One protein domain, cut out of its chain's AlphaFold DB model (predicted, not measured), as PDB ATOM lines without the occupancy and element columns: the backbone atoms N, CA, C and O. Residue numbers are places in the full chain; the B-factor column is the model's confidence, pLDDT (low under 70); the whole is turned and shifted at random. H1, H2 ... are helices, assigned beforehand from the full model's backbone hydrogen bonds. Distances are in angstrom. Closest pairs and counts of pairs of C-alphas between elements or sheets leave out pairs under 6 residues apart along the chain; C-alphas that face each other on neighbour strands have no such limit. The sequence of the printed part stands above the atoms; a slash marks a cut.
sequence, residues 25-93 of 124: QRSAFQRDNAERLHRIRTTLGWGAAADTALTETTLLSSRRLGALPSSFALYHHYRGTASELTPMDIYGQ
ATOM      1  N   GLN A  25     195.982 235.362 210.305       78.06
ATOM      2  CA  GLN A  25     197.428 235.442 210.527       78.06
ATOM      3  C   GLN A  25     198.002 234.140 211.097       78.06
ATOM      4  O   GLN A  25     199.007 233.640 210.588       78.06
ATOM      5  N   ARG A  26     197.341 233.533 212.093       75.31
ATOM      6  CA  ARG A  26     197.744 232.222 212.634       75.31
ATOM      7  C   ARG A  26     197.685 231.130 211.569       75.31
ATOM      8  O   ARG A  26     198.610 230.330 211.463       75.31
ATOM      9  N   SER A  27     196.628 231.118 210.758       78.38
ATOM     10  CA  SER A  27     196.464 230.123 209.694       78.38
ATOM     11  C   SER A  27     197.496 230.280 208.572       78.38
ATOM     12  O   SER A  27     197.971 229.278 208.044       78.38
ATOM     13  N   ALA A  28     197.883 231.514 208.234       83.88
ATOM     14  CA  ALA A  28     198.914 231.788 207.237       83.88
ATOM     15  C   ALA A  28     200.274 231.253 207.701       83.88
ATOM     16  O   ALA A  28     200.906 230.487 206.981       83.88
ATOM     17  N   PHE A  29     200.654 231.540 208.949       81.00
ATOM     18  CA  PHE A  29     201.894 231.025 209.531       81.00
ATOM     19  C   PHE A  29     201.942 229.486 209.548       81.00
ATOM     20  O   PHE A  29     202.959 228.882 209.209       81.00
ATOM     21  N   GLN A  30     200.829 228.835 209.899       82.00
ATOM     22  CA  GLN A  30     200.734 227.372 209.881       82.00
ATOM     23  C   GLN A  30     200.857 226.793 208.466       82.00
ATOM     24  O   GLN A  30     201.510 225.764 208.287       82.00
ATOM     25  N   ARG A  31     200.259 227.443 207.461       85.56
ATOM     26  CA  ARG A  31     200.353 227.019 206.054       85.56
ATOM     27  C   ARG A  31     201.772 227.140 205.519       85.56
ATOM     28  O   ARG A  31     202.269 226.175 204.945       85.56
ATOM     29  N   ASP A  32     202.432 228.265 205.771       87.44
ATOM     30  CA  ASP A  32     203.816 228.487 205.344       87.44
ATOM     31  C   ASP A  32     204.755 227.458 205.984       87.44
ATOM     32  O   ASP A  32     205.622 226.885 205.317       87.44
ATOM     33  N   ASN A  33     204.547 227.154 207.272       86.75
ATOM     34  CA  ASN A  33     205.342 226.135 207.945       86.75
ATOM     35  C   ASN A  33     205.077 224.728 207.379       86.75
ATOM     36  O   ASN A  33     206.018 223.975 207.123       86.75
ATOM     37  N   ALA A  34     203.814 224.382 207.114       87.12
ATOM     38  CA  ALA A  34     203.453 223.103 206.507       87.12
ATOM     39  C   ALA A  34     204.062 222.937 205.105       87.12
ATOM     40  O   ALA A  34     204.572 221.863 204.779       87.12
ATOM     41  N   GLU A  35     204.067 223.991 204.287       91.69
ATOM     42  CA  GLU A  35     204.694 223.964 202.966       91.69
ATOM     43  C   GLU A  35     206.216 223.796 203.070       91.69
ATOM     44  O   GLU A  35     206.811 222.989 202.351       91.69
ATOM     45  N   ARG A  36     206.862 224.491 204.012       92.31
ATOM     46  CA  ARG A  36     208.300 224.344 204.270       92.31
ATOM     47  C   ARG A  36     208.659 222.917 204.703       92.31
ATOM     48  O   ARG A  36     209.575 222.325 204.131       92.31
ATOM     49  N   LEU A  37     207.918 222.338 205.649       90.94
ATOM     50  CA  LEU A  37     208.104 220.949 206.085       90.94
ATOM     51  C   LEU A  37     207.819 219.951 204.956       90.94
ATOM     52  O   LEU A  37     208.487 218.920 204.849       90.94
ATOM     53  N   HIS A  38     206.859 220.250 204.078       92.31
ATOM     54  CA  HIS A  38     206.605 219.447 202.886       92.31
ATOM     55  C   HIS A  38     207.804 219.459 201.933       92.31
ATOM     56  O   HIS A  38     208.235 218.393 201.494       92.31
ATOM     57  N   ARG A  39     208.409 220.627 201.682       94.19
ATOM     58  CA  ARG A  39     209.629 220.732 200.865       94.19
ATOM     59  C   ARG A  39     210.767 219.902 201.458       94.19
ATOM     60  O   ARG A  39     211.345 219.093 200.740       94.19
ATOM     61  N   ILE A  40     211.022 220.016 202.765       92.50
ATOM     62  CA  ILE A  40     212.033 219.205 203.470       92.50
ATOM     63  C   ILE A  40     211.743 217.711 203.308       92.50
ATOM     64  O   ILE A  40     212.640 216.934 202.994       92.50
ATOM     65  N   ARG A  41     210.479 217.299 203.450       91.50
ATOM     66  CA  ARG A  41     210.087 215.901 203.245       91.50
ATOM     67  C   ARG A  41     210.385 215.422 201.828       91.50
ATOM     68  O   ARG A  41     210.846 214.296 201.663       91.50
ATOM     69  N   THR A  42     210.098 216.238 200.817       93.25
ATOM     70  CA  THR A  42     210.339 215.866 199.414       93.25
ATOM     71  C   THR A  42     211.822 215.801 199.059       93.25
ATOM     72  O   THR A  42     212.185 215.040 198.169       93.25
ATOM     73  N   THR A  43     212.680 216.559 199.750       95.00
ATOM     74  CA  THR A  43     214.117 216.636 199.447       95.00
ATOM     75  C   THR A  43     214.971 215.699 200.297       95.00
ATOM     76  O   THR A  43     215.883 215.068 199.773       95.00
ATOM     77  N   LEU A  44     214.690 215.605 201.598       92.50
ATOM     78  CA  LEU A  44     215.504 214.893 202.593       92.50
ATOM     79  C   LEU A  44     214.789 213.680 203.205       92.50
ATOM     80  O   LEU A  44     215.397 212.902 203.936       92.50
ATOM     81  N   GLY A  45     213.505 213.496 202.903       91.88
ATOM     82  CA  GLY A  45     212.697 212.401 203.421       91.88
ATOM     83  C   GLY A  45     211.920 212.752 204.691       91.88
ATOM     84  O   GLY A  45     212.036 213.831 205.273       91.88
ATOM     85  N   TRP A  46     211.068 211.816 205.113       88.88
ATOM     86  CA  TRP A  46     210.120 212.042 206.208       88.88
ATOM     87  C   TRP A  46     210.797 212.251 207.567       88.88
ATOM     88  O   TRP A  46     210.378 213.142 208.299       88.88
ATOM     89  N   GLY A  47     211.853 211.491 207.875       88.06
ATOM     90  CA  GLY A  47     212.565 211.606 209.154       88.06
ATOM     91  C   GLY A  47     213.132 213.008 209.374       88.06
ATOM     92  O   GLY A  47     212.843 213.629 210.387       88.06
ATOM     93  N   ALA A  48     213.812 213.563 208.364       89.56
ATOM     94  CA  ALA A  48     214.349 214.920 208.427       89.56
ATOM     95  C   ALA A  48     213.252 215.973 208.662       89.56
ATOM     96  O   ALA A  48     213.421 216.880 209.471       89.56
ATOM     97  N   ALA A  49     212.103 215.840 207.992       90.25
ATOM     98  CA  ALA A  49     210.986 216.757 208.194       90.25
ATOM     99  C   ALA A  49     210.389 216.641 209.607       90.25
ATOM    100  O   ALA A  49     210.104 217.659 210.237       90.25
ATOM    101  N   ALA A  50     210.231 215.422 210.122       88.31
ATOM    102  CA  ALA A  50     209.712 215.190 211.464       88.31
ATOM    103  C   ALA A  50     210.662 215.714 212.551       88.31
ATOM    104  O   ALA A  50     210.211 216.398 213.470       88.31
ATOM    105  N   ASP A  51     211.968 215.488 212.401       88.19
ATOM    106  CA  ASP A  51     212.981 216.004 213.322       88.19
ATOM    107  C   ASP A  51     212.996 217.534 213.322       88.19
ATOM    108  O   ASP A  51     212.979 218.147 214.387       88.19
ATOM    109  N   THR A  52     212.947 218.176 212.147       89.69
ATOM    110  CA  THR A  52     212.892 219.647 212.080       89.69
ATOM    111  C   THR A  52     211.654 220.210 212.776       89.69
ATOM    112  O   THR A  52     211.778 221.116 213.601       89.69
ATOM    113  N   ALA A  53     210.477 219.623 212.537       88.44
ATOM    114  CA  ALA A  53     209.243 220.019 213.213       88.44
ATOM    115  C   ALA A  53     209.359 219.864 214.738       88.44
ATOM    116  O   ALA A  53     209.008 220.775 215.487       88.44
ATOM    117  N   LEU A  54     209.920 218.745 215.203       86.25
ATOM    118  CA  LEU A  54     210.125 218.510 216.624       86.25
ATOM    119  C   LEU A  54     211.102 219.522 217.231       86.25
ATOM    120  O   LEU A  54     210.802 220.113 218.266       86.25
ATOM    121  N   THR A  55     212.237 219.789 216.582       86.25
ATOM    122  CA  THR A  55     213.209 220.780 217.072       86.25
ATOM    123  C   THR A  55     212.618 222.184 217.173       86.25
ATOM    124  O   THR A  55     212.937 222.929 218.091       86.25
ATOM    125  N   GLU A  56     211.708 222.556 216.281       86.31
ATOM    126  CA  GLU A  56     211.035 223.850 216.375       86.31
ATOM    127  C   GLU A  56     210.075 223.895 217.554       86.31
ATOM    128  O   GLU A  56     210.067 224.868 218.308       86.31
ATOM    129  N   THR A  57     209.316 222.821 217.766       82.94
ATOM    130  CA  THR A  57     208.425 222.729 218.927       82.94
ATOM    131  C   THR A  57     209.197 222.721 220.247       82.94
ATOM    132  O   THR A  57     208.766 223.393 221.178       82.94
ATOM    133  N   THR A  58     210.362 222.062 220.333       81.25
ATOM    134  CA  THR A  58     211.200 222.081 221.547       81.25
ATOM    135  C   THR A  58     211.752 223.474 221.835       81.25
ATOM    136  O   THR A  58     211.739 223.915 222.987       81.25
ATOM    137  N   LEU A  59     212.214 224.185 220.798       81.81
ATOM    138  CA  LEU A  59     212.722 225.553 220.921       81.81
ATOM    139  C   LEU A  59     211.627 226.513 221.393       81.81
ATOM    140  O   LEU A  59     211.878 227.334 222.274       81.81
ATOM    141  N   LEU A  60     210.412 226.380 220.856       80.06
ATOM    142  CA  LEU A  60     209.259 227.181 221.268       80.06
ATOM    143  C   LEU A  60     208.768 226.821 222.677       80.06
ATOM    144  O   LEU A  60     208.370 227.707 223.429       80.06
ATOM    145  N   SER A  61     208.814 225.542 223.063       72.62
ATOM    146  CA  SER A  61     208.286 225.078 224.348       72.62
ATOM    147  C   SER A  61     209.258 225.255 225.522       72.62
ATOM    148  O   SER A  61     208.880 224.980 226.661       72.62
ATOM    149  N   SER A  62     210.506 225.691 225.297       66.56
ATOM    150  CA  SER A  62     211.576 225.856 226.307       66.56
ATOM    151  C   SER A  62     211.914 224.603 227.143       66.56
ATOM    152  O   SER A  62     212.633 224.680 228.142       66.56
ATOM    153  N   ARG A  63     211.425 223.423 226.739       67.94
ATOM    154  CA  ARG A  63     211.632 222.150 227.450       67.94
ATOM    155  C   ARG A  63     212.845 221.418 226.877       67.94
ATOM    156  O   ARG A  63     212.952 221.233 225.669       67.94
ATOM    157  N   ARG A  64     213.746 220.957 227.751       62.03
ATOM    158  CA  ARG A  64     214.840 220.048 227.374       62.03
ATOM    159  C   ARG A  64     214.335 218.610 227.394       62.03
ATOM    160  O   ARG A  64     213.930 218.117 228.443       62.03
ATOM    161  N   LEU A  65     214.379 217.947 226.244       63.03
ATOM    162  CA  LEU A  65     214.108 216.517 226.147       63.03
ATOM    163  C   LEU A  65     215.337 215.746 226.644       63.03
ATOM    164  O   LEU A  65     216.449 215.987 226.178       63.03
ATOM    165  N   GLY A  66     215.143 214.845 227.607       63.94
ATOM    166  CA  GLY A  66     216.188 213.933 228.096       63.94
ATOM    167  C   GLY A  66     216.245 212.598 227.346       63.94
ATOM    168  O   GLY A  66     217.135 211.796 227.607       63.94
ATOM    169  N   ALA A  67     215.298 212.347 226.438       67.81
ATOM    170  CA  ALA A  67     215.173 211.103 225.685       67.81
ATOM    171  C   ALA A  67     214.592 211.359 224.286       67.81
ATOM    172  O   ALA A  67     214.064 212.441 224.007       67.81
ATOM    173  N   LEU A  68     214.727 210.362 223.407       74.06
ATOM    174  CA  LEU A  68     214.201 210.415 222.046       74.06
ATOM    175  C   LEU A  68     212.662 210.316 222.066       74.06
ATOM    176  O   LEU A  68     212.129 209.447 222.755       74.06
ATOM    177  N   PRO A  69     211.952 211.184 221.329       77.25
ATOM    178  CA  PRO A  69     210.496 211.165 221.235       77.25
ATOM    179  C   PRO A  69     209.998 209.933 220.467       77.25
ATOM    180  O   PRO A  69     210.692 209.396 219.600       77.25
ATOM    181  N   SER A  70     208.771 209.502 220.763       80.75
ATOM    182  CA  SER A  70     208.128 208.393 220.049       80.75
ATOM    183  C   SER A  70     207.843 208.731 218.575       80.75
ATOM    184  O   SER A  70     207.680 209.893 218.192       80.75
ATOM    185  N   SER A  71     207.720 207.708 217.721       79.94
ATOM    186  CA  SER A  71     207.320 207.882 216.312       79.94
ATOM    187  C   SER A  71     205.934 208.522 216.170       79.94
ATOM    188  O   SER A  71     205.695 209.287 215.234       79.94
ATOM    189  N   PHE A  72     205.041 208.246 217.126       81.56
ATOM    190  CA  PHE A  72     203.730 208.871 217.241       81.56
ATOM    191  C   PHE A  72     203.853 210.381 217.485       81.56
ATOM    192  O   PHE A  72     203.296 211.176 216.728       81.56
ATOM    193  N   ALA A  73     204.666 210.785 218.464       81.69
ATOM    194  CA  ALA A  73     204.934 212.193 218.736       81.69
ATOM    195  C   ALA A  73     205.536 212.908 217.514       81.69
ATOM    196  O   ALA A  73     205.050 213.963 217.105       81.69
ATOM    197  N   LEU A  74     206.536 212.302 216.863       83.75
ATOM    198  CA  LEU A  74     207.153 212.836 215.642       83.75
ATOM    199  C   LEU A  74     206.129 213.076 214.525       83.75
ATOM    200  O   LEU A  74     206.133 214.123 213.874       83.75
ATOM    201  N   TYR A  75     205.216 212.127 214.320       84.69
ATOM    202  CA  TYR A  75     204.145 212.257 213.340       84.69
ATOM    203  C   TYR A  75     203.190 213.414 213.659       84.69
ATOM    204  O   TYR A  75     202.832 214.183 212.760       84.69
ATOM    205  N   HIS A  76     202.798 213.564 214.925       83.69
ATOM    206  CA  HIS A  76     201.868 214.606 215.359       83.69
ATOM    207  C   HIS A  76     202.480 216.010 215.347       83.69
ATOM    208  O   HIS A  76     201.797 216.969 214.973       83.69
ATOM    209  N   HIS A  77     203.769 216.138 215.658       85.06
ATOM    210  CA  HIS A  77     204.490 217.399 215.501       85.06
ATOM    211  C   HIS A  77     204.689 217.760 214.025       85.06
ATOM    212  O   HIS A  77     204.438 218.899 213.642       85.06
ATOM    213  N   TYR A  78     205.014 216.790 213.161       85.56
ATOM    214  CA  TYR A  78     205.077 217.018 211.712       85.56
ATOM    215  C   TYR A  78     203.729 217.466 211.122       85.56
ATOM    216  O   TYR A  78     203.676 218.356 210.276       85.56
ATOM    217  N   ARG A  79     202.622 216.858 211.567       83.69
ATOM    218  CA  ARG A  79     201.258 217.229 211.148       83.69
ATOM    219  C   ARG A  79     200.794 218.576 211.715       83.69
ATOM    220  O   ARG A  79     199.753 219.062 211.280       83.69
ATOM    221  N   GLY A  80     201.513 219.147 212.681       76.38
ATOM    222  CA  GLY A  80     201.116 220.368 213.381       76.38
ATOM    223  C   GLY A  80     199.893 220.193 214.285       76.38
ATOM    224  O   GLY A  80     199.265 221.181 214.650       76.38
ATOM    225  N   THR A  81     199.527 218.955 214.639       77.31
ATOM    226  CA  THR A  81     198.398 218.682 215.548       77.31
ATOM    227  C   THR A  81     198.763 218.916 217.011       77.31
ATOM    228  O   THR A  81     197.878 219.166 217.820       77.31
ATOM    229  N   ALA A  82     200.054 218.832 217.346       72.19
ATOM    230  CA  ALA A  82     200.576 219.091 218.682       72.19
ATOM    231  C   ALA A  82     201.477 220.334 218.663       72.19
ATOM    232  O   ALA A  82     202.494 220.362 217.964       72.19
ATOM    233  N   SER A  83     201.096 221.359 219.430       68.00
ATOM    234  CA  SER A  83     201.857 222.609 219.584       68.00
ATOM    235  C   SER A  83     202.821 222.595 220.769       68.00
ATOM    236  O   SER A  83     203.697 223.451 220.851       68.00
ATOM    237  N   GLU A  84     202.658 221.645 221.688       75.00
ATOM    238  CA  GLU A  84     203.452 221.527 222.907       75.00
ATOM    239  C   GLU A  84     203.933 220.091 223.089       75.00
ATOM    240  O   GLU A  84     203.208 219.147 222.787       75.00
ATOM    241  N   LEU A  85     205.153 219.941 223.606       76.06
ATOM    242  CA  LEU A  85     205.717 218.650 223.990       76.06
ATOM    243  C   LEU A  85     205.316 218.299 225.415       76.06
ATOM    244  O   LEU A  85     205.644 219.021 226.363       76.06
ATOM    245  N   THR A  86     204.664 217.159 225.578       78.94
ATOM    246  CA  THR A  86     204.249 216.605 226.864       78.94
ATOM    247  C   THR A  86     205.163 215.452 227.291       78.94
ATOM    248  O   THR A  86     205.822 214.834 226.456       78.94
ATOM    249  N   PRO A  87     205.223 215.108 228.592       75.19
ATOM    250  CA  PRO A  87     205.948 213.919 229.036       75.19
ATOM    251  C   PRO A  87     205.476 212.626 228.350       75.19
ATOM    252  O   PRO A  87     206.287 211.730 228.144       75.19
ATOM    253  N   MET A  88     204.203 212.545 227.948       77.38
ATOM    254  CA  MET A  88     203.641 211.373 227.261       77.38
ATOM    255  C   MET A  88     204.230 211.169 225.860       77.38
ATOM    256  O   MET A  88     204.320 210.042 225.386       77.38
ATOM    257  N   ASP A  89     204.709 212.234 225.218       75.44
ATOM    258  CA  ASP A  89     205.364 212.150 223.908       75.44
ATOM    259  C   ASP A  89     206.740 211.461 223.985       75.44
ATOM    260  O   ASP A  89     207.232 210.913 222.990       75.44
ATOM    261  N   ILE A  90     207.341 211.473 225.182       75.50
ATOM    262  CA  ILE A  90     208.662 210.914 225.499       75.50
ATOM    263  C   ILE A  90     208.529 209.536 226.150       75.50
ATOM    264  O   ILE A  90     209.200 208.590 225.749       75.50
ATOM    265  N   TYR A  91     207.689 209.435 227.179       73.81
ATOM    266  CA  TYR A  91     207.544 208.232 227.999       73.81
ATOM    267  C   TYR A  91     206.457 207.279 227.488       73.81
ATOM    268  O   TYR A  91     206.303 206.193 228.037       73.81
ATOM    269  N   GLY A  92     205.753 207.659 226.419       69.88
ATOM    270  CA  GLY A  92     204.632 206.909 225.869       69.88
ATOM    271  C   GLY A  92     203.322 207.259 226.561       69.88
ATOM    272  O   GLY A  92     203.292 207.746 227.695       69.88
ATOM    273  N   GLN A  93     202.215 207.023 225.860       73.69
ATOM    274  CA  GLN A  93     200.905 207.087 226.487       73.69
ATOM    275  C   GLN A  93     200.670 205.814 227.310       73.69
ATOM    276  O   GLN A  93     201.165 204.751 226.944       73.69
TER     277      GLN A  93
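AT A GLANCE: This is residues 25 to 93 of the 124 residues of an uncharacterized protein of Trypanosoma brucei gambiense (strain MHOM/CI/86/DAL972) (UniProt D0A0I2). Two longer helices, H1 and H2, make a V that is closed at one end by a tight turn and opens away from it, and the short helix H3 packs across H2. The loop after H2 leads to H3, and the loop after H3 leads to the small helix H4, which lies on the far side of the domain from H1. The printed part has 69 residues with four named helices, in the order H1, H2, H3, H4, and no named strand, and its class is all helix. It is compact, with a radius of gyration of the C-alphas of 11.9 A. Its C-alphas span 30 by 28 by 19 A along their three main axes.

IN THESE COORDINATES: Begin at C-alpha 25, at (197.428, 235.442, 210.527), where helix H1 starts. H1 holds residues 25 to 44, Gln 25 to Leu 44, and is the longest helix by residues, with 28.5 A from its first to its last C-alpha. Its last C-alpha, 44, stands at (215.504, 214.893, 202.593). Go on past Gly 45 and you reach helix H2, residues 46 to 61, Trp 46 to Ser 61, which is 22.4 A from first to last C-alpha. Look for its first C-alpha at (210.120, 212.042, 206.208) and its last at (208.286, 225.078, 224.348). After residues 62 to 70 comes helix H3, residues 71 to 78, Ser 71 to Tyr 78, which measures 10.5 A between its end C-alphas. After residues 79 to 86 comes helix H4, residues 87 to 91, Pro 87 to Tyr 91, only 6.0 A from first to last C-alpha. It ends at C-alpha 91, at (207.544, 208.232, 227.999), and residues 92 and 93 close the printed part.

HOW THE PARTS SIT: Start with H1 and H2, which form a helical hairpin. They touch, with the closest C-alphas, those of Arg 41 and Ala 49, 5.1 A apart. H1 touches H2 with residues 37 to 41 alone, and H2 touches H1 with residues 46 to 53 alone. The two run opposite ways at a steep tilt of 38 degrees, only just past shallow. Move on to H2 and H3, which touch with 13 pairs of C-alphas within 8 A. Their closest C-alphas are those of Ala 50 and Tyr 78, 5.0 A apart. Their lines stand at 73 degrees, only just about perpendicular. H3 is also close to H1 but not clearly touching it, and the closest C-alphas there are those of Leu 37 and Tyr 78, 7.5 A apart. Farther along, H3 and H4 only just touch, with 3 pairs of C-alphas within 8 A. The closest pair is Ala 73 and Asp 89, whose C-alphas are 5.2 A apart. H4 is apart from H1 and from H2. Check the backbones of H1, H2, H3 and H4: in each, every pair of O i and N i+4 inside the helix is within hydrogen-bond range.

THE WHOLE: The two C-alphas farthest apart are those of Gln 25 and Tyr 91, 33.9 A. From the first to the last printed C-alpha, Gln 25 to Gln 93, the distance is 32.7 A. The printed part runs from residue 25 to residue 93 and has no cut. The link from H1 to H2 is tight, and those from H2 to H3 and from H3 to H4 are short, with 9 and 8 residues. The mean pLDDT of the printed part is 81.6. Look at the B-factor column for residues 62 to 67, residue 83 and residue 92, where the model's confidence is low, under 70. Of the helices, H1 has a mean pLDDT of 88 and H4 one of 75.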